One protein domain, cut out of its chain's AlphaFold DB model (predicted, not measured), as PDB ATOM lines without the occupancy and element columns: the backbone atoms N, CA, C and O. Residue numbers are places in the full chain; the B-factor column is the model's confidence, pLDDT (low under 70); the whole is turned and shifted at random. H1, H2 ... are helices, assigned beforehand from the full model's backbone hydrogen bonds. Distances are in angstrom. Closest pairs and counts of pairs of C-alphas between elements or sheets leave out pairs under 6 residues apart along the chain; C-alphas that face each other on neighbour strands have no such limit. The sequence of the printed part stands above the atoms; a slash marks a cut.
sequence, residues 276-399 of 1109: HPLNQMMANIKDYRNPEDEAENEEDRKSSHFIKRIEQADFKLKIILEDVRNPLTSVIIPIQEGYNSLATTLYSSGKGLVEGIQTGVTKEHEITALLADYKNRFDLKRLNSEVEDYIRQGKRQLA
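Overview. This is residues 276 to 399 of the 1109 residues of an uncharacterized protein of Folsomia candida (UniProt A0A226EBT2). Long H4 runs through most of an elongated body; H5 and H6, one after the other, run back along it. H1 and H2 line another side, H3 sits near the start of H4, and residues 294 to 299 stick out. The printed part has 124 residues with six named helices, H1 to H6, all helix, only just loose, close to compact: radius of gyration of the C-alphas 16.6 A, spans 56 by 31 by 20 A.

Arrangement. Look at H1, residues 276 to 288: it touches residues 339 to 350 of H4, residues 327 to 359, closest at C-alphas Ile 285 and Ala 343, 5.4 A. H2, residues 305 to 313, touches residues 387 to 391 of H6, residues 380 to 399, closest at C-alphas Ile 310 and Ile 391, 6.0 A. H3, residues 317 to 322, and H4 touch only at the corner, closest at C-alphas Leu 321 and Thr 329, 5.2 A. H4 and H5, residues 364 to 377, form a hairpin at a shallow tilt of 4 degrees, closest at C-alphas Leu 346 and Tyr 374, 7.0 A. H1, H4 and H5 make an up-and-down bundle, each running against the one before. Every O i to N i+4 pair is within hydrogen-bond range in H2, H3, H5 and H6; in H1 7 of 9, in H4 27 of 29.

Along the chain. Find C-alpha 276 at (-28.456, -51.917, 21.399), where H1 begins. H4 runs 48.7 A; H6 runs 27.3 A to C-alpha 399 at (11.569, -36.801, 28.245).

Size, cuts and confidence. The printed part has no cut; H1 to H2 is a long link. Confidence is under 70 at 55 residues, among them 289 to 329.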
ATOM      1  N   HIS A 276     -29.709 -52.123  22.126       78.56
ATOM      2  CA  HIS A 276     -28.456 -51.917  21.399       78.56
ATOM      3  C   HIS A 276     -27.490 -50.963  22.128       78.56
ATOM      4  O   HIS A 276     -26.330 -51.338  22.324       78.56
ATOM      5  N   PRO A 277     -27.929 -49.789  22.627       80.81
ATOM      6  CA  PRO A 277     -27.101 -48.945  23.485       80.81
ATOM      7  C   PRO A 277     -26.717 -49.630  24.800       80.81
ATOM      8  O   PRO A 277     -25.594 -49.453  25.264       80.81
ATOM      9  N   LEU A 278     -27.616 -50.435  25.384       82.75
ATOM     10  CA  LEU A 278     -27.313 -51.216  26.587       82.75
ATOM     11  C   LEU A 278     -26.203 -52.240  26.315       82.75
ATOM     12  O   LEU A 278     -25.284 -52.369  27.118       82.75
ATOM     13  N   ASN A 279     -26.238 -52.906  25.160       80.19
ATOM     14  CA  ASN A 279     -25.204 -53.848  24.737       80.19
ATOM     15  C   ASN A 279     -23.848 -53.163  24.560       80.19
ATOM     16  O   ASN A 279     -22.851 -53.615  25.111       80.19
ATOM     17  N   GLN A 280     -23.825 -52.032  23.851       79.31
ATOM     18  CA  GLN A 280     -22.609 -51.233  23.676       79.31
ATOM     19  C   GLN A 280     -22.042 -50.766  25.019       79.31
ATOM     20  O   GLN A 280     -20.843 -50.871  25.255       79.31
ATOM     21  N   MET A 281     -22.902 -50.287  25.922       86.00
ATOM     22  CA  MET A 281     -22.510 -49.897  27.272       86.00
ATOM     23  C   MET A 281     -21.886 -51.076  28.030       86.00
ATOM     24  O   MET A 281     -20.790 -50.943  28.571       86.00
ATOM     25  N   MET A 282     -22.563 -52.227  28.059       83.38
ATOM     26  CA  MET A 282     -22.098 -53.420  28.770       83.38
ATOM     27  C   MET A 282     -20.769 -53.935  28.211       83.38
ATOM     28  O   MET A 282     -19.867 -54.220  28.996       83.38
ATOM     29  N   ALA A 283     -20.617 -53.993  26.885       75.31
ATOM     30  CA  ALA A 283     -19.371 -54.381  26.225       75.31
ATOM     31  C   ALA A 283     -18.228 -53.418  26.576       75.31
ATOM     32  O   ALA A 283     -17.178 -53.854  27.041       75.31
ATOM     33  N   ASN A 284     -18.469 -52.107  26.465       77.12
ATOM     34  CA  ASN A 284     -17.474 -51.087  26.789       77.12
ATOM     35  C   ASN A 284     -17.005 -51.188  28.239       77.12
ATOM     36  O   ASN A 284     -15.815 -51.113  28.501       77.12
ATOM     37  N   ILE A 285     -17.928 -51.331  29.191       79.62
ATOM     38  CA  ILE A 285     -17.611 -51.339  30.624       79.62
ATOM     39  C   ILE A 285     -16.924 -52.641  31.046       79.62
ATOM     40  O   ILE A 285     -16.073 -52.617  31.938       79.62
ATOM     41  N   LYS A 286     -17.274 -53.768  30.414       74.38
ATOM     42  CA  LYS A 286     -16.728 -55.097  30.726       74.38
ATOM     43  C   LYS A 286     -15.204 -55.130  30.633       74.38
ATOM     44  O   LYS A 286     -14.574 -55.721  31.504       74.38
ATOM     45  N   ASP A 287     -14.622 -54.433  29.658       68.62
ATOM     46  CA  ASP A 287     -13.167 -54.378  29.481       68.62
ATOM     47  C   ASP A 287     -12.462 -53.539  30.567       68.62
ATOM     48  O   ASP A 287     -11.326 -53.836  30.928       68.62
ATOM     49  N   TYR A 288     -13.124 -52.530  31.150       71.25
ATOM     50  CA  TYR A 288     -12.553 -51.683  32.216       71.25
ATOM     51  C   TYR A 288     -12.814 -52.203  33.636       71.25
ATOM     52  O   TYR A 288     -12.334 -51.612  34.601       71.25
ATOM     53  N   ARG A 289     -13.568 -53.291  33.805       69.69
ATOM     54  CA  ARG A 289     -13.788 -53.883  35.129       69.69
ATOM     55  C   ARG A 289     -12.533 -54.630  35.595       69.69
ATOM     56  O   ARG A 289     -11.884 -55.326  34.820       69.69
ATOM     57  N   ASN A 290     -12.213 -54.520  36.886       59.25
ATOM     58  CA  ASN A 290     -11.112 -55.267  37.493       59.25
ATOM     59  C   ASN A 290     -11.473 -56.772  37.536       59.25
ATOM     60  O   ASN A 290     -12.524 -57.108  38.090       59.25
ATOM     61  N   PRO A 291     -10.666 -57.691  36.972       55.97
ATOM     62  CA  PRO A 291     -11.015 -59.111  36.868       55.97
ATOM     63  C   PRO A 291     -10.865 -59.892  38.187       55.97
ATOM     64  O   PRO A 291     -10.757 -61.114  38.153       55.97
ATOM     65  N   GLU A 292     -10.845 -59.227  39.347       48.59
ATOM     66  CA  GLU A 292     -10.577 -59.842  40.660       48.59
ATOM     67  C   GLU A 292     -11.496 -61.028  40.995       48.59
ATOM     68  O   GLU A 292     -11.058 -61.945  41.688       48.59
ATOM     69  N   ASP A 293     -12.706 -61.074  40.427       44.91
ATOM     70  CA  ASP A 293     -13.653 -62.181  40.610       44.91
ATOM     71  C   ASP A 293     -13.388 -63.407  39.700       44.91
ATOM     72  O   ASP A 293     -13.970 -64.466  39.917       44.91
ATOM     73  N   GLU A 294     -12.514 -63.303  38.686       48.84
ATOM     74  CA  GLU A 294     -12.288 -64.353  37.669       48.84
ATOM     75  C   GLU A 294     -10.813 -64.594  37.274       48.84
ATOM     76  O   GLU A 294     -10.534 -65.430  36.410       48.84
ATOM     77  N   ALA A 295      -9.853 -63.849  37.826       46.66
ATOM     78  CA  ALA A 295      -8.440 -63.972  37.464       46.66
ATOM     79  C   ALA A 295      -7.754 -65.124  38.225       46.66
ATOM     80  O   ALA A 295      -7.589 -65.062  39.449       46.66
ATOM     81  N   GLU A 296      -7.313 -66.145  37.476       46.22
ATOM     82  CA  GLU A 296      -6.562 -67.307  37.985       46.22
ATOM     83  C   GLU A 296      -5.134 -66.948  38.445       46.22
ATOM     84  O   GLU A 296      -4.605 -67.615  39.330       46.22
ATOM     85  N   ASN A 297      -4.536 -65.867  37.914       49.84
ATOM     86  CA  ASN A 297      -3.165 -65.438  38.219       49.84
ATOM     87  C   ASN A 297      -3.085 -63.995  38.752       49.84
ATOM     88  O   ASN A 297      -3.845 -63.114  38.357       49.84
ATOM     89  N   GLU A 298      -2.108 -63.747  39.626       46.47
ATOM     90  CA  GLU A 298      -1.900 -62.471  40.331       46.47
ATOM     91  C   GLU A 298      -1.403 -61.330  39.415       46.47
ATOM     92  O   GLU A 298      -1.662 -60.160  39.690       46.47
ATOM     93  N   GLU A 299      -0.752 -61.655  38.291       51.16
ATOM     94  CA  GLU A 299      -0.358 -60.677  37.259       51.16
ATOM     95  C   GLU A 299      -1.563 -60.124  36.481       51.16
ATOM     96  O   GLU A 299      -1.630 -58.921  36.226       51.16
ATOM     97  N   ASP A 300      -2.563 -60.961  36.178       50.09
ATOM     98  CA  ASP A 300      -3.782 -60.537  35.472       50.09
ATOM     99  C   ASP A 300      -4.673 -59.636  36.353       50.09
ATOM    100  O   ASP A 300      -5.460 -58.845  35.833       50.09
ATOM    101  N   ARG A 301      -4.511 -59.693  37.686       51.53
ATOM    102  CA  ARG A 301      -5.220 -58.833  38.657       51.53
ATOM    103  C   ARG A 301      -4.713 -57.392  38.697       51.53
ATOM    104  O   ARG A 301      -5.428 -56.519  39.170       51.53
ATOM    105  N   LYS A 302      -3.486 -57.128  38.236       49.19
ATOM    106  CA  LYS A 302      -2.849 -55.803  38.370       49.19
ATOM    107  C   LYS A 302      -2.984 -54.912  37.135       49.19
ATOM    108  O   LYS A 302      -2.798 -53.703  37.242       49.19
ATOM    109  N   SER A 303      -3.327 -55.469  35.975       54.25
ATOM    110  CA  SER A 303      -3.319 -54.736  34.703       54.25
ATOM    111  C   SER A 303      -4.745 -54.461  34.208       54.25
ATOM    112  O   SER A 303      -5.330 -55.242  33.451       54.25
ATOM    113  N   SER A 304      -5.327 -53.343  34.656       62.94
ATOM    114  CA  SER A 304      -6.603 -52.846  34.119       62.94
ATOM    115  C   SER A 304      -6.460 -52.455  32.646       62.94
ATOM    116  O   SER A 304      -5.390 -52.026  32.211       62.94
ATOM    117  N   HIS A 305      -7.545 -52.527  31.871       66.44
ATOM    118  CA  HIS A 305      -7.543 -52.066  30.476       66.44
ATOM    119  C   HIS A 305      -7.112 -50.592  30.338       66.44
ATOM    120  O   HIS A 305      -6.542 -50.200  29.324       66.44
ATOM    121  N   PHE A 306      -7.303 -49.785  31.388       67.75
ATOM    122  CA  PHE A 306      -6.801 -48.415  31.472       67.75
ATOM    123  C   PHE A 306      -5.262 -48.344  31.456       67.75
ATOM    124  O   PHE A 306      -4.696 -47.686  30.583       67.75
ATOM    125  N   ILE A 307      -4.582 -49.071  32.355       68.19
ATOM    126  CA  ILE A 307      -3.107 -49.176  32.379       68.19
ATOM    127  C   ILE A 307      -2.595 -49.745  31.059       68.19
ATOM    128  O   ILE A 307      -1.689 -49.182  30.447       68.19
ATOM    129  N   LYS A 308      -3.236 -50.815  30.578       66.50
ATOM    130  CA  LYS A 308      -2.876 -51.487  29.325       66.50
ATOM    131  C   LYS A 308      -2.852 -50.534  28.133       66.50
ATOM    132  O   LYS A 308      -1.953 -50.620  27.305       66.50
ATOM    133  N   ARG A 309      -3.807 -49.604  28.033       66.06
ATOM    134  CA  ARG A 309      -3.840 -48.611  26.943       66.06
ATOM    135  C   ARG A 309      -2.732 -47.563  27.052       66.06
ATOM    136  O   ARG A 309      -2.218 -47.129  26.023       66.06
ATOM    137  N   ILE A 310      -2.341 -47.177  28.267       64.94
ATOM    138  CA  ILE A 310      -1.191 -46.286  28.486       64.94
ATOM    139  C   ILE A 310       0.102 -47.004  28.069       64.94
ATOM    140  O   ILE A 310       0.903 -46.436  27.327       64.94
ATOM    141  N   GLU A 311       0.263 -48.272  28.457       59.34
ATOM    142  CA  GLU A 311       1.393 -49.123  28.055       59.34
ATOM    143  C   GLU A 311       1.439 -49.371  26.532       59.34
ATOM    144  O   GLU A 311       2.518 -49.356  25.944       59.34
ATOM    145  N   GLN A 312       0.292 -49.534  25.858       57.38
ATOM    146  CA  GLN A 312       0.210 -49.700  24.394       57.38
ATOM    147  C   GLN A 312       0.723 -48.482  23.617       57.38
ATOM    148  O   GLN A 312       1.279 -48.622  22.527       57.38
ATOM    149  N   ALA A 313       0.504 -47.275  24.140       59.03
ATOM    150  CA  ALA A 313       0.907 -46.054  23.453       59.03
ATOM    151  C   ALA A 313       2.418 -45.787  23.533       59.03
ATOM    152  O   ALA A 313       2.955 -45.054  22.689       59.03
ATOM    153  N   ASP A 314       3.078 -46.346  24.552       51.66
ATOM    154  CA  ASP A 314       4.530 -46.456  24.689       51.66
ATOM    155  C   ASP A 314       4.880 -47.427  25.835       51.66
ATOM    156  O   ASP A 314       4.682 -47.103  27.007       51.66
ATOM    157  N   PHE A 315       5.441 -48.598  25.515       52.03
ATOM    158  CA  PHE A 315       5.759 -49.633  26.512       52.03
ATOM    159  C   PHE A 315       6.733 -49.136  27.597       52.03
ATOM    160  O   PHE A 315       6.767 -49.682  28.698       52.03
ATOM    161  N   LYS A 316       7.510 -48.079  27.316       47.34
ATOM    162  CA  LYS A 316       8.437 -47.462  28.277       47.34
ATOM    163  C   LYS A 316       7.715 -46.781  29.439       47.34
ATOM    164  O   LYS A 316       8.304 -46.613  30.503       47.34
ATOM    165  N   LEU A 317       6.441 -46.421  29.271       52.12
ATOM    166  CA  LEU A 317       5.615 -45.850  30.339       52.12
ATOM    167  C   LEU A 317       5.324 -46.853  31.455       52.12
ATOM    168  O   LEU A 317       5.054 -46.430  32.576       52.12
ATOM    169  N   LYS A 318       5.460 -48.160  31.190       56.38
ATOM    170  CA  LYS A 318       5.364 -49.207  32.211       56.38
ATOM    171  C   LYS A 318       6.302 -48.951  33.392       56.38
ATOM    172  O   LYS A 318       5.911 -49.142  34.532       56.38
ATOM    173  N   ILE A 319       7.498 -48.426  33.126       51.00
ATOM    174  CA  ILE A 319       8.506 -48.107  34.148       51.00
ATOM    175  C   ILE A 319       8.003 -47.016  35.101       51.00
ATOM    176  O   ILE A 319       8.190 -47.112  36.311       51.00
ATOM    177  N   ILE A 320       7.330 -45.994  34.562       53.06
ATOM    178  CA  ILE A 320       6.700 -44.946  35.372       53.06
ATOM    179  C   ILE A 320       5.590 -45.569  36.219       53.06
ATOM    180  O   ILE A 320       5.580 -45.382  37.432       53.06
ATOM    181  N   LEU A 321       4.704 -46.350  35.594       57.66
ATOM    182  CA  LEU A 321       3.532 -46.961  36.231       57.66
ATOM    183  C   LEU A 321       3.885 -48.006  37.304       57.66
ATOM    184  O   LEU A 321       3.125 -48.178  38.255       57.66
ATOM    185  N   GLU A 322       5.027 -48.687  37.181       58.47
ATOM    186  CA  GLU A 322       5.544 -49.633  38.179       58.47
ATOM    187  C   GLU A 322       6.217 -48.928  39.375       58.47
ATOM    188  O   GLU A 322       6.260 -49.490  40.475       58.47
ATOM    189  N   ASP A 323       6.694 -47.688  39.209       54.22
ATOM    190  CA  ASP A 323       7.209 -46.877  40.315       54.22
ATOM    191  C   ASP A 323       6.074 -46.170  41.067       54.22
ATOM    192  O   ASP A 323       5.615 -45.080  40.719       54.22
ATOM    193  N   VAL A 324       5.666 -46.776  42.183       59.16
ATOM    194  CA  VAL A 324       4.616 -46.265  43.083       59.16
ATOM    195  C   VAL A 324       4.946 -44.876  43.657       59.16
ATOM    196  O   VAL A 324       4.057 -44.171  44.132       59.16
ATOM    197  N   ARG A 325       6.219 -44.457  43.642       55.59
ATOM    198  CA  ARG A 325       6.653 -43.143  44.147       55.59
ATOM    199  C   ARG A 325       6.599 -42.060  43.075       55.59
ATOM    200  O   ARG A 325       6.741 -40.885  43.412       55.59
ATOM    201  N   ASN A 326       6.393 -42.430  41.813       56.41
ATOM    202  CA  ASN A 326       6.323 -41.473  40.726       56.41
ATOM    203  C   ASN A 326       5.039 -40.613  40.843       56.41
ATOM    204  O   ASN A 326       3.943 -41.156  41.025       56.41
ATOM    205  N   PRO A 327       5.132 -39.271  40.730       66.06
ATOM    206  CA  PRO A 327       3.977 -38.374  40.823       66.06
ATOM    207  C   PRO A 327       2.878 -38.644  39.790       66.06
ATOM    208  O   PRO A 327       1.712 -38.380  40.056       66.06
ATOM    209  N   LEU A 328       3.226 -39.155  38.608       63.41
ATOM    210  CA  LEU A 328       2.244 -39.508  37.585       63.41
ATOM    211  C   LEU A 328       1.480 -40.775  37.977       63.41
ATOM    212  O   LEU A 328       0.266 -40.843  37.819       63.41
ATOM    213  N   THR A 329       2.176 -41.747  38.559       66.44
ATOM    214  CA  THR A 329       1.602 -43.013  39.035       66.44
ATOM    215  C   THR A 329       0.654 -42.795  40.205       66.44
ATOM    216  O   THR A 329      -0.440 -43.357  40.226       66.44
ATOM    217  N   SER A 330       1.004 -41.896  41.130       70.00
ATOM    218  CA  SER A 330       0.121 -41.514  42.241       70.00
ATOM    219  C   SER A 330      -1.131 -40.741  41.803       70.00
ATOM    220  O   SER A 330      -2.095 -40.682  42.563       70.00
ATOM    221  N   VAL A 331      -1.155 -40.200  40.579       74.00
ATOM    222  CA  VAL A 331      -2.345 -39.592  39.956       74.00
ATOM    223  C   VAL A 331      -3.141 -40.619  39.145       74.00
ATOM    224  O   VAL A 331      -4.369 -40.637  39.212       74.00
ATOM    225  N   ILE A 332      -2.458 -41.493  38.403       72.81
ATOM    226  CA  ILE A 332      -3.070 -42.487  37.512       72.81
ATOM    227  C   ILE A 332      -3.813 -43.575  38.294       72.81
ATOM    228  O   ILE A 332      -4.946 -43.900  37.937       72.81
ATOM    229  N   ILE A 333      -3.216 -44.110  39.365       76.12
ATOM    230  CA  ILE A 333      -3.800 -45.224  40.131       76.12
ATOM    231  C   ILE A 333      -5.167 -44.849  40.738       76.12
ATOM    232  O   ILE A 333      -6.127 -45.573  40.481       76.12
ATOM    233  N   PRO A 334      -5.338 -43.718  41.456       79.00
ATOM    234  CA  PRO A 334      -6.645 -43.352  42.012       79.00
ATOM    235  C   PRO A 334      -7.724 -43.122  40.947       79.00
ATOM    236  O   PRO A 334      -8.903 -43.391  41.176       79.00
ATOM    237  N   ILE A 335      -7.336 -42.622  39.771       76.69
ATOM    238  CA  ILE A 335      -8.262 -42.374  38.660       76.69
ATOM    239  C   ILE A 335      -8.705 -43.693  38.042       76.69
ATOM    240  O   ILE A 335      -9.903 -43.913  37.858       76.69
ATOM    241  N   GLN A 336      -7.765 -44.603  37.798       77.94
ATOM    242  CA  GLN A 336      -8.063 -45.971  37.399       77.94
ATOM    243  C   GLN A 336      -8.984 -46.658  38.411       77.94
ATOM    244  O   GLN A 336      -9.980 -47.247  38.008       77.94
ATOM    245  N   GLU A 337      -8.679 -46.600  39.707       80.81
ATOM    246  CA  GLU A 337      -9.521 -47.185  40.757       80.81
ATOM    247  C   GLU A 337     -10.932 -46.582  40.744       80.81
ATOM    248  O   GLU A 337     -11.920 -47.313  40.851       80.81
ATOM    249  N   GLY A 338     -11.042 -45.269  40.525       81.81
ATOM    250  CA  GLY A 338     -12.312 -44.566  40.354       81.81
ATOM    251  C   GLY A 338     -13.121 -45.070  39.157       81.81
ATOM    252  O   GLY A 338     -14.298 -45.409  39.311       81.81
ATOM    253  N   TYR A 339     -12.500 -45.182  37.980       81.44
ATOM    254  CA  TYR A 339     -13.160 -45.708  36.780       81.44
ATOM    255  C   TYR A 339     -13.476 -47.200  36.895       81.44
ATOM    256  O   TYR A 339     -14.556 -47.607  36.479       81.44
ATOM    257  N   ASN A 340     -12.607 -48.005  37.508       80.25
ATOM    258  CA  ASN A 340     -12.846 -49.426  37.763       80.25
ATOM    259  C   ASN A 340     -14.036 -49.628  38.712       80.25
ATOM    260  O   ASN A 340     -14.892 -50.482  38.472       80.25
ATOM    261  N   SER A 341     -14.117 -48.836  39.784       83.56
ATOM    262  CA  SER A 341     -15.232 -48.859  40.737       83.56
ATOM    263  C   SER A 341     -16.546 -48.446  40.069       83.56
ATOM    264  O   SER A 341     -17.574 -49.119  40.209       83.56
ATOM    265  N   LEU A 342     -16.506 -47.387  39.255       85.38
ATOM    266  CA  LEU A 342     -17.657 -46.934  38.482       85.38
ATOM    267  C   LEU A 342     -18.095 -47.976  37.443       85.38
ATOM    268  O   LEU A 342     -19.282 -48.281  37.357       85.38
ATOM    269  N   ALA A 343     -17.147 -48.559  36.708       84.62
ATOM    270  CA  ALA A 343     -17.381 -49.639  35.757       84.62
ATOM    271  C   ALA A 343     -18.032 -50.847  36.441       84.62
ATOM    272  O   ALA A 343     -19.044 -51.357  35.975       84.62
ATOM    273  N   THR A 344     -17.518 -51.259  37.600       83.50
ATOM    274  CA  THR A 344     -18.078 -52.370  38.385       83.50
ATOM    275  C   THR A 344     -19.508 -52.076  38.842       83.50
ATOM    276  O   THR A 344     -20.380 -52.943  38.752       83.50
ATOM    277  N   THR A 345     -19.773 -50.843  39.280       86.31
ATOM    278  CA  THR A 345     -21.109 -50.398  39.704       86.31
ATOM    279  C   THR A 345     -22.092 -50.416  38.535       86.31
ATOM    280  O   THR A 345     -23.146 -51.042  38.624       86.31
ATOM    281  N   LEU A 346     -21.738 -49.777  37.417       87.75
ATOM    282  CA  LEU A 346     -22.581 -49.706  36.222       87.75
ATOM    283  C   LEU A 346     -22.807 -51.085  35.596       87.75
ATOM    284  O   LEU A 346     -23.922 -51.382  35.178       87.75
ATOM    285  N   TYR A 347     -21.786 -51.946  35.584       86.56
ATOM    286  CA  TYR A 347     -21.912 -53.329  35.134       86.56
ATOM    287  C   TYR A 347     -22.863 -54.130  36.026       86.56
ATOM    288  O   TYR A 347     -23.689 -54.879  35.517       86.56
ATOM    289  N   SER A 348     -22.790 -53.962  37.350       85.69
ATOM    290  CA  SER A 348     -23.693 -54.642  38.290       85.69
ATOM    291  C   SER A 348     -25.143 -54.188  38.103       85.69
ATOM    292  O   SER A 348     -26.046 -55.021  38.050       85.69
ATOM    293  N   SER A 349     -25.364 -52.884  37.921       87.62
ATOM    294  CA  SER A 349     -26.682 -52.325  37.595       87.62
ATOM    295  C   SER A 349     -27.192 -52.819  36.241       87.62
ATOM    296  O   SER A 349     -28.336 -53.251  36.135       87.62
ATOM    297  N   GLY A 350     -26.342 -52.812  35.210       87.25
ATOM    298  CA  GLY A 350     -26.680 -53.313  33.878       87.25
ATOM    299  C   GLY A 350     -26.986 -54.805  33.878       87.25
ATOM    300  O   GLY A 350     -27.956 -55.221  33.252       87.25
ATOM    301  N   LYS A 351     -26.244 -55.600  34.653       85.38
ATOM    302  CA  LYS A 351     -26.539 -57.015  34.889       85.38
ATOM    303  C   LYS A 351     -27.921 -57.206  35.512       85.38
ATOM    304  O   LYS A 351     -28.703 -57.987  34.979       85.38
ATOM    305  N   GLY A 352     -28.237 -56.462  36.572       84.00
ATOM    306  CA  GLY A 352     -29.556 -56.514  37.208       84.00
ATOM    307  C   GLY A 352     -30.692 -56.132  36.253       84.00
ATOM    308  O   GLY A 352     -31.746 -56.762  36.278       84.00
ATOM    309  N   LEU A 353     -30.469 -55.159  35.360       84.56
ATOM    310  CA  LEU A 353     -31.434 -54.836  34.308       84.56
ATOM    311  C   LEU A 353     -31.556 -55.966  33.288       84.56
ATOM    312  O   LEU A 353     -32.670 -56.367  33.005       84.56
ATOM    313  N   VAL A 354     -30.467 -56.534  32.765       79.88
ATOM    314  CA  VAL A 354     -30.543 -57.657  31.807       79.88
ATOM    315  C   VAL A 354     -31.300 -58.854  32.406       79.88
ATOM    316  O   VAL A 354     -32.155 -59.430  31.733       79.88
ATOM    317  N   GLU A 355     -31.066 -59.182  33.680       77.88
ATOM    318  CA  GLU A 355     -31.824 -60.207  34.423       77.88
ATOM    319  C   GLU A 355     -33.309 -59.811  34.616       77.88
ATOM    320  O   GLU A 355     -34.221 -60.637  34.512       77.88
ATOM    321  N   GLY A 356     -33.589 -58.528  34.846       74.12
ATOM    322  CA  GLY A 356     -34.949 -57.993  34.937       74.12
ATOM    323  C   GLY A 356     -35.700 -57.957  33.595       74.12
ATOM    324  O   GLY A 356     -36.911 -58.181  33.565       74.12
ATOM    325  N   ILE A 357     -35.000 -57.763  32.472       75.44
ATOM    326  CA  ILE A 357     -35.552 -57.847  31.108       75.44
ATOM    327  C   ILE A 357     -35.999 -59.283  30.824       75.44
ATOM    328  O   ILE A 357     -37.102 -59.493  30.325       75.44
ATOM    329  N   GLN A 358     -35.194 -60.280  31.207       66.31
ATOM    330  CA  GLN A 358     -35.549 -61.699  31.062       66.31
ATOM    331  C   GLN A 358     -36.841 -62.054  31.802       66.31
ATOM    332  O   GLN A 358     -37.667 -62.821  31.309       66.31
ATOM    333  N   THR A 359     -37.034 -61.489  32.991       65.81
ATOM    334  CA  THR A 359     -38.216 -61.758  33.815       65.81
ATOM    335  C   THR A 359     -39.428 -60.902  33.428       65.81
ATOM    336  O   THR A 359     -40.540 -61.187  33.884       65.81
ATOM    337  N   GLY A 360     -39.252 -59.921  32.533       67.06
ATOM    338  CA  GLY A 360     -40.283 -58.958  32.128       67.06
ATOM    339  C   GLY A 360     -40.620 -57.940  33.223       67.06
ATOM    340  O   GLY A 360     -41.734 -57.428  33.263       67.06
ATOM    341  N   VAL A 361     -39.693 -57.709  34.157       76.12
ATOM    342  CA  VAL A 361     -39.854 -56.776  35.286       76.12
ATOM    343  C   VAL A 361     -39.262 -55.406  34.955       76.12
ATOM    344  O   VAL A 361     -39.768 -54.390  35.431       76.12
ATOM    345  N   THR A 362     -38.214 -55.376  34.127       79.88
ATOM    346  CA  THR A 362     -37.531 -54.137  33.745       79.88
ATOM    347  C   THR A 362     -38.349 -53.310  32.767       79.88
ATOM    348  O   THR A 362     -38.892 -53.829  31.793       79.88
ATOM    349  N   LYS A 363     -38.381 -51.998  32.998       81.38
ATOM    350  CA  LYS A 363     -39.084 -51.025  32.152       81.38
ATOM    351  C   LYS A 363     -38.107 -50.152  31.366       81.38
ATOM    352  O   LYS A 363     -36.993 -49.883  31.809       81.38
ATOM    353  N   GLU A 364     -38.552 -49.616  30.228       82.44
ATOM    354  CA  GLU A 364     -37.723 -48.787  29.327       82.44
ATOM    355  C   GLU A 364     -37.040 -47.595  30.024       82.44
ATOM    356  O   GLU A 364     -35.888 -47.256  29.736       82.44
ATOM    357  N   HIS A 365     -37.729 -46.957  30.973       83.75
ATOM    358  CA  HIS A 365     -37.195 -45.805  31.699       83.75
ATOM    359  C   HIS A 365     -36.025 -46.170  32.626       83.75
ATOM    360  O   HIS A 365     -35.168 -45.325  32.864       83.75
ATOM    361  N   GLU A 366     -35.949 -47.413  33.111       86.75
ATOM    362  CA  GLU A 366     -34.841 -47.893  33.947       86.75
ATOM    363  C   GLU A 366     -33.575 -48.090  33.104       86.75
ATOM    364  O   GLU A 366     -32.487 -47.676  33.509       86.75
ATOM    365  N   ILE A 367     -33.723 -48.619  31.882       85.56
ATOM    366  CA  ILE A 367     -32.633 -48.710  30.898       85.56
ATOM    367  C   ILE A 367     -32.169 -47.311  30.501       85.56
ATOM    368  O   ILE A 367     -30.974 -47.025  30.499       85.56
ATOM    369  N   THR A 368     -33.112 -46.412  30.215       86.56
ATOM    370  CA  THR A 368     -32.804 -45.024  29.846       86.56
ATOM    371  C   THR A 368     -32.074 -44.294  30.975       86.56
ATOM    372  O   THR A 368     -31.113 -43.572  30.715       86.56
ATOM    373  N   ALA A 369     -32.482 -44.511  32.229       90.00
ATOM    374  CA  ALA A 369     -31.815 -43.951  33.400       90.00
ATOM    375  C   ALA A 369     -30.380 -44.477  33.551       90.00
ATOM    376  O   ALA A 369     -29.474 -43.677  33.779       90.00
ATOM    377  N   LEU A 370     -30.148 -45.782  33.363       90.94
ATOM    378  CA  LEU A 370     -28.797 -46.349  33.419       90.94
ATOM    379  C   LEU A 370     -27.910 -45.833  32.279       90.94
ATOM    380  O   LEU A 370     -26.762 -45.472  32.516       90.94
ATOM    381  N   LEU A 371     -28.436 -45.750  31.054       89.31
ATOM    382  CA  LEU A 371     -27.706 -45.197  29.910       89.31
ATOM    383  C   LEU A 371     -27.366 -43.716  30.110       89.31
ATOM    384  O   LEU A 371     -26.282 -43.274  29.726       89.31
ATOM    385  N   ALA A 372     -28.268 -42.949  30.725       87.56
ATOM    386  CA  ALA A 372     -27.999 -41.572  31.114       87.56
ATOM    387  C   ALA A 372     -26.919 -41.499  32.206       87.56
ATOM    388  O   ALA A 372     -26.008 -40.683  32.087       87.56
ATOM    389  N   ASP A 373     -26.968 -42.366  33.224       88.62
ATOM    390  CA  ASP A 373     -25.944 -42.433  34.278       88.62
ATOM    391  C   ASP A 373     -24.569 -42.797  33.701       88.62
ATOM    392  O   ASP A 373     -23.578 -42.123  33.984       88.62
ATOM    393  N   TYR A 374     -24.519 -43.784  32.801       88.81
ATOM    394  CA  TYR A 374     -23.326 -44.138  32.033       88.81
ATOM    395  C   TYR A 374     -22.790 -42.946  31.246       88.81
ATOM    396  O   TYR A 374     -21.628 -42.586  31.400       88.81
ATOM    397  N   LYS A 375     -23.629 -42.282  30.448       85.06
ATOM    398  CA  LYS A 375     -23.200 -41.144  29.625       85.06
ATOM    399  C   LYS A 375     -22.701 -39.965  30.466       85.06
ATOM    400  O   LYS A 375     -21.798 -39.255  30.037       85.06
ATOM    401  N   ASN A 376     -23.285 -39.755  31.645       84.19
ATOM    402  CA  ASN A 376     -22.935 -38.644  32.528       84.19
ATOM    403  C   ASN A 376     -21.676 -38.917  33.359       84.19
ATOM    404  O   ASN A 376     -20.931 -37.984  33.656       84.19
ATOM    405  N   ARG A 377     -21.456 -40.167  33.780       81.75
ATOM    406  CA  ARG A 377     -20.392 -40.522  34.735       81.75
ATOM    407  C   ARG A 377     -19.218 -41.246  34.090       81.75
ATOM    408  O   ARG A 377     -18.104 -41.124  34.586       81.75
ATOM    409  N   PHE A 378     -19.451 -41.987  33.011       80.69
ATOM    410  CA  PHE A 378     -18.465 -42.807  32.310       80.69
ATOM    411  C   PHE A 378     -18.246 -42.272  30.888       80.69
ATOM    412  O   PHE A 378     -18.667 -42.850  29.885       80.69
ATOM    413  N   ASP A 379     -17.587 -41.119  30.800       75.12
ATOM    414  CA  ASP A 379     -17.263 -40.497  29.520       75.12
ATOM    415  C   ASP A 379     -15.986 -41.114  28.929       75.12
ATOM    416  O   ASP A 379     -14.866 -40.744  29.282       75.12
ATOM    417  N   LEU A 380     -16.156 -42.047  27.989       68.56
ATOM    418  CA  LEU A 380     -15.049 -42.665  27.252       68.56
ATOM    419  C   LEU A 380     -14.189 -41.648  26.492       68.56
ATOM    420  O   LEU A 380     -12.999 -41.893  26.306       68.56
ATOM    421  N   LYS A 381     -14.751 -40.522  26.030       71.56
ATOM    422  CA  LYS A 381     -13.960 -39.489  25.342       71.56
ATOM    423  C   LYS A 381     -13.055 -38.783  26.328       71.56
ATOM    424  O   LYS A 381     -11.870 -38.638  26.044       71.56
ATOM    425  N   ARG A 382     -13.599 -38.412  27.487       75.12
ATOM    426  CA  ARG A 382     -12.819 -37.845  28.586       75.12
ATOM    427  C   ARG A 382     -11.742 -38.817  29.054       75.12
ATOM    428  O   ARG A 382     -10.586 -38.420  29.135       75.12
ATOM    429  N   LEU A 383     -12.089 -40.088  29.255       70.81
ATOM    430  CA  LEU A 383     -11.143 -41.148  29.604       70.81
ATOM    431  C   LEU A 383     -10.015 -41.254  28.574       70.81
ATOM    432  O   LEU A 383      -8.848 -41.284  28.941       70.81
ATOM    433  N   ASN A 384     -10.348 -41.274  27.280       68.38
ATOM    434  CA  ASN A 384      -9.357 -41.330  26.208       68.38
ATOM    435  C   ASN A 384      -8.467 -40.085  26.195       68.38
ATOM    436  O   ASN A 384      -7.258 -40.223  26.051       68.38
ATOM    437  N   SER A 385      -9.036 -38.891  26.381       72.81
ATOM    438  CA  SER A 385      -8.248 -37.658  26.461       72.81
ATOM    439  C   SER A 385      -7.356 -37.617  27.701       72.81
ATOM    440  O   SER A 385      -6.215 -37.186  27.601       72.81
ATOM    441  N   GLU A 386      -7.831 -38.122  28.844       74.56
ATOM    442  CA  GLU A 386      -7.048 -38.242  30.077       74.56
ATOM    443  C   GLU A 386      -5.902 -39.242  29.870       74.56
ATOM    444  O   GLU A 386      -4.758 -38.924  30.174       74.56
ATOM    445  N   VAL A 387      -6.165 -40.403  29.256       70.56
ATOM    446  CA  VAL A 387      -5.140 -41.383  28.852       70.56
ATOM    447  C   VAL A 387      -4.117 -40.758  27.907       70.56
ATOM    448  O   VAL A 387      -2.921 -40.909  28.133       70.56
ATOM    449  N   GLU A 388      -4.542 -40.027  26.877       73.19
ATOM    450  CA  GLU A 388      -3.636 -39.333  25.953       73.19
ATOM    451  C   GLU A 388      -2.815 -38.243  26.643       73.19
ATOM    452  O   GLU A 388      -1.621 -38.104  26.363       73.19
ATOM    453  N   ASP A 389      -3.413 -37.494  27.568       76.44
ATOM    454  CA  ASP A 389      -2.714 -36.504  28.378       76.44
ATOM    455  C   ASP A 389      -1.724 -37.170  29.335       76.44
ATOM    456  O   ASP A 389      -0.615 -36.659  29.475       76.44
ATOM    457  N   TYR A 390      -2.036 -38.331  29.917       72.94
ATOM    458  CA  TYR A 390      -1.093 -39.121  30.717       72.94
ATOM    459  C   TYR A 390       0.018 -39.722  29.874       72.94
ATOM    460  O   TYR A 390       1.166 -39.706  30.298       72.94
ATOM    461  N   ILE A 391      -0.272 -40.184  28.662       65.88
ATOM    462  CA  ILE A 391       0.754 -40.613  27.710       65.88
ATOM    463  C   ILE A 391       1.640 -39.424  27.353       65.88
ATOM    464  O   ILE A 391       2.855 -39.562  27.304       65.88
ATOM    465  N   ARG A 392       1.070 -38.236  27.130       72.00
ATOM    466  CA  ARG A 392       1.829 -37.020  26.816       72.00
ATOM    467  C   ARG A 392       2.658 -36.556  28.010       72.00
ATOM    468  O   ARG A 392       3.813 -36.195  27.819       72.00
ATOM    469  N   GLN A 393       2.106 -36.566  29.219       67.06
ATOM    470  CA  GLN A 393       2.793 -36.207  30.462       67.06
ATOM    471  C   GLN A 393       3.848 -37.238  30.835       67.06
ATOM    472  O   GLN A 393       4.941 -36.851  31.206       67.06
ATOM    473  N   GLY A 394       3.565 -38.523  30.667       56.91
ATOM    474  CA  GLY A 394       4.498 -39.622  30.851       56.91
ATOM    475  C   GLY A 394       5.600 -39.602  29.803       56.91
ATOM    476  O   GLY A 394       6.752 -39.764  30.155       56.91
ATOM    477  N   LYS A 395       5.305 -39.285  28.537       58.12
ATOM    478  CA  LYS A 395       6.327 -39.028  27.509       58.12
ATOM    479  C   LYS A 395       7.131 -37.778  27.822       58.12
ATOM    480  O   LYS A 395       8.329 -37.789  27.603       58.12
ATOM    481  N   ARG A 396       6.507 -36.725  28.360       57.59
ATOM    482  CA  ARG A 396       7.200 -35.531  28.864       57.59
ATOM    483  C   ARG A 396       8.033 -35.834  30.097       57.59
ATOM    484  O   ARG A 396       9.088 -35.255  30.202       57.59
ATOM    485  N   GLN A 397       7.603 -36.718  30.991       52.31
ATOM    486  CA  GLN A 397       8.344 -37.136  32.176       52.31
ATOM    487  C   GLN A 397       9.437 -38.131  31.832       52.31
ATOM    488  O   GLN A 397      10.502 -38.020  32.386       52.31
ATOM    489  N   LEU A 398       9.250 -39.034  30.875       46.12
ATOM    490  CA  LEU A 398      10.332 -39.807  30.270       46.12
ATOM    491  C   LEU A 398      11.293 -38.867  29.543       46.12
ATOM    492  O   LEU A 398      12.500 -39.050  29.611       46.12
ATOM    493  N   ALA A 399      10.770 -37.837  28.877       43.50
ATOM    494  CA  ALA A 399      11.569 -36.801  28.245       43.50
ATOM    495  C   ALA A 399      12.212 -35.845  29.252       43.50
ATOM    496  O   ALA A 399      13.210 -35.283  28.863       43.50
TER     497      ALA A 399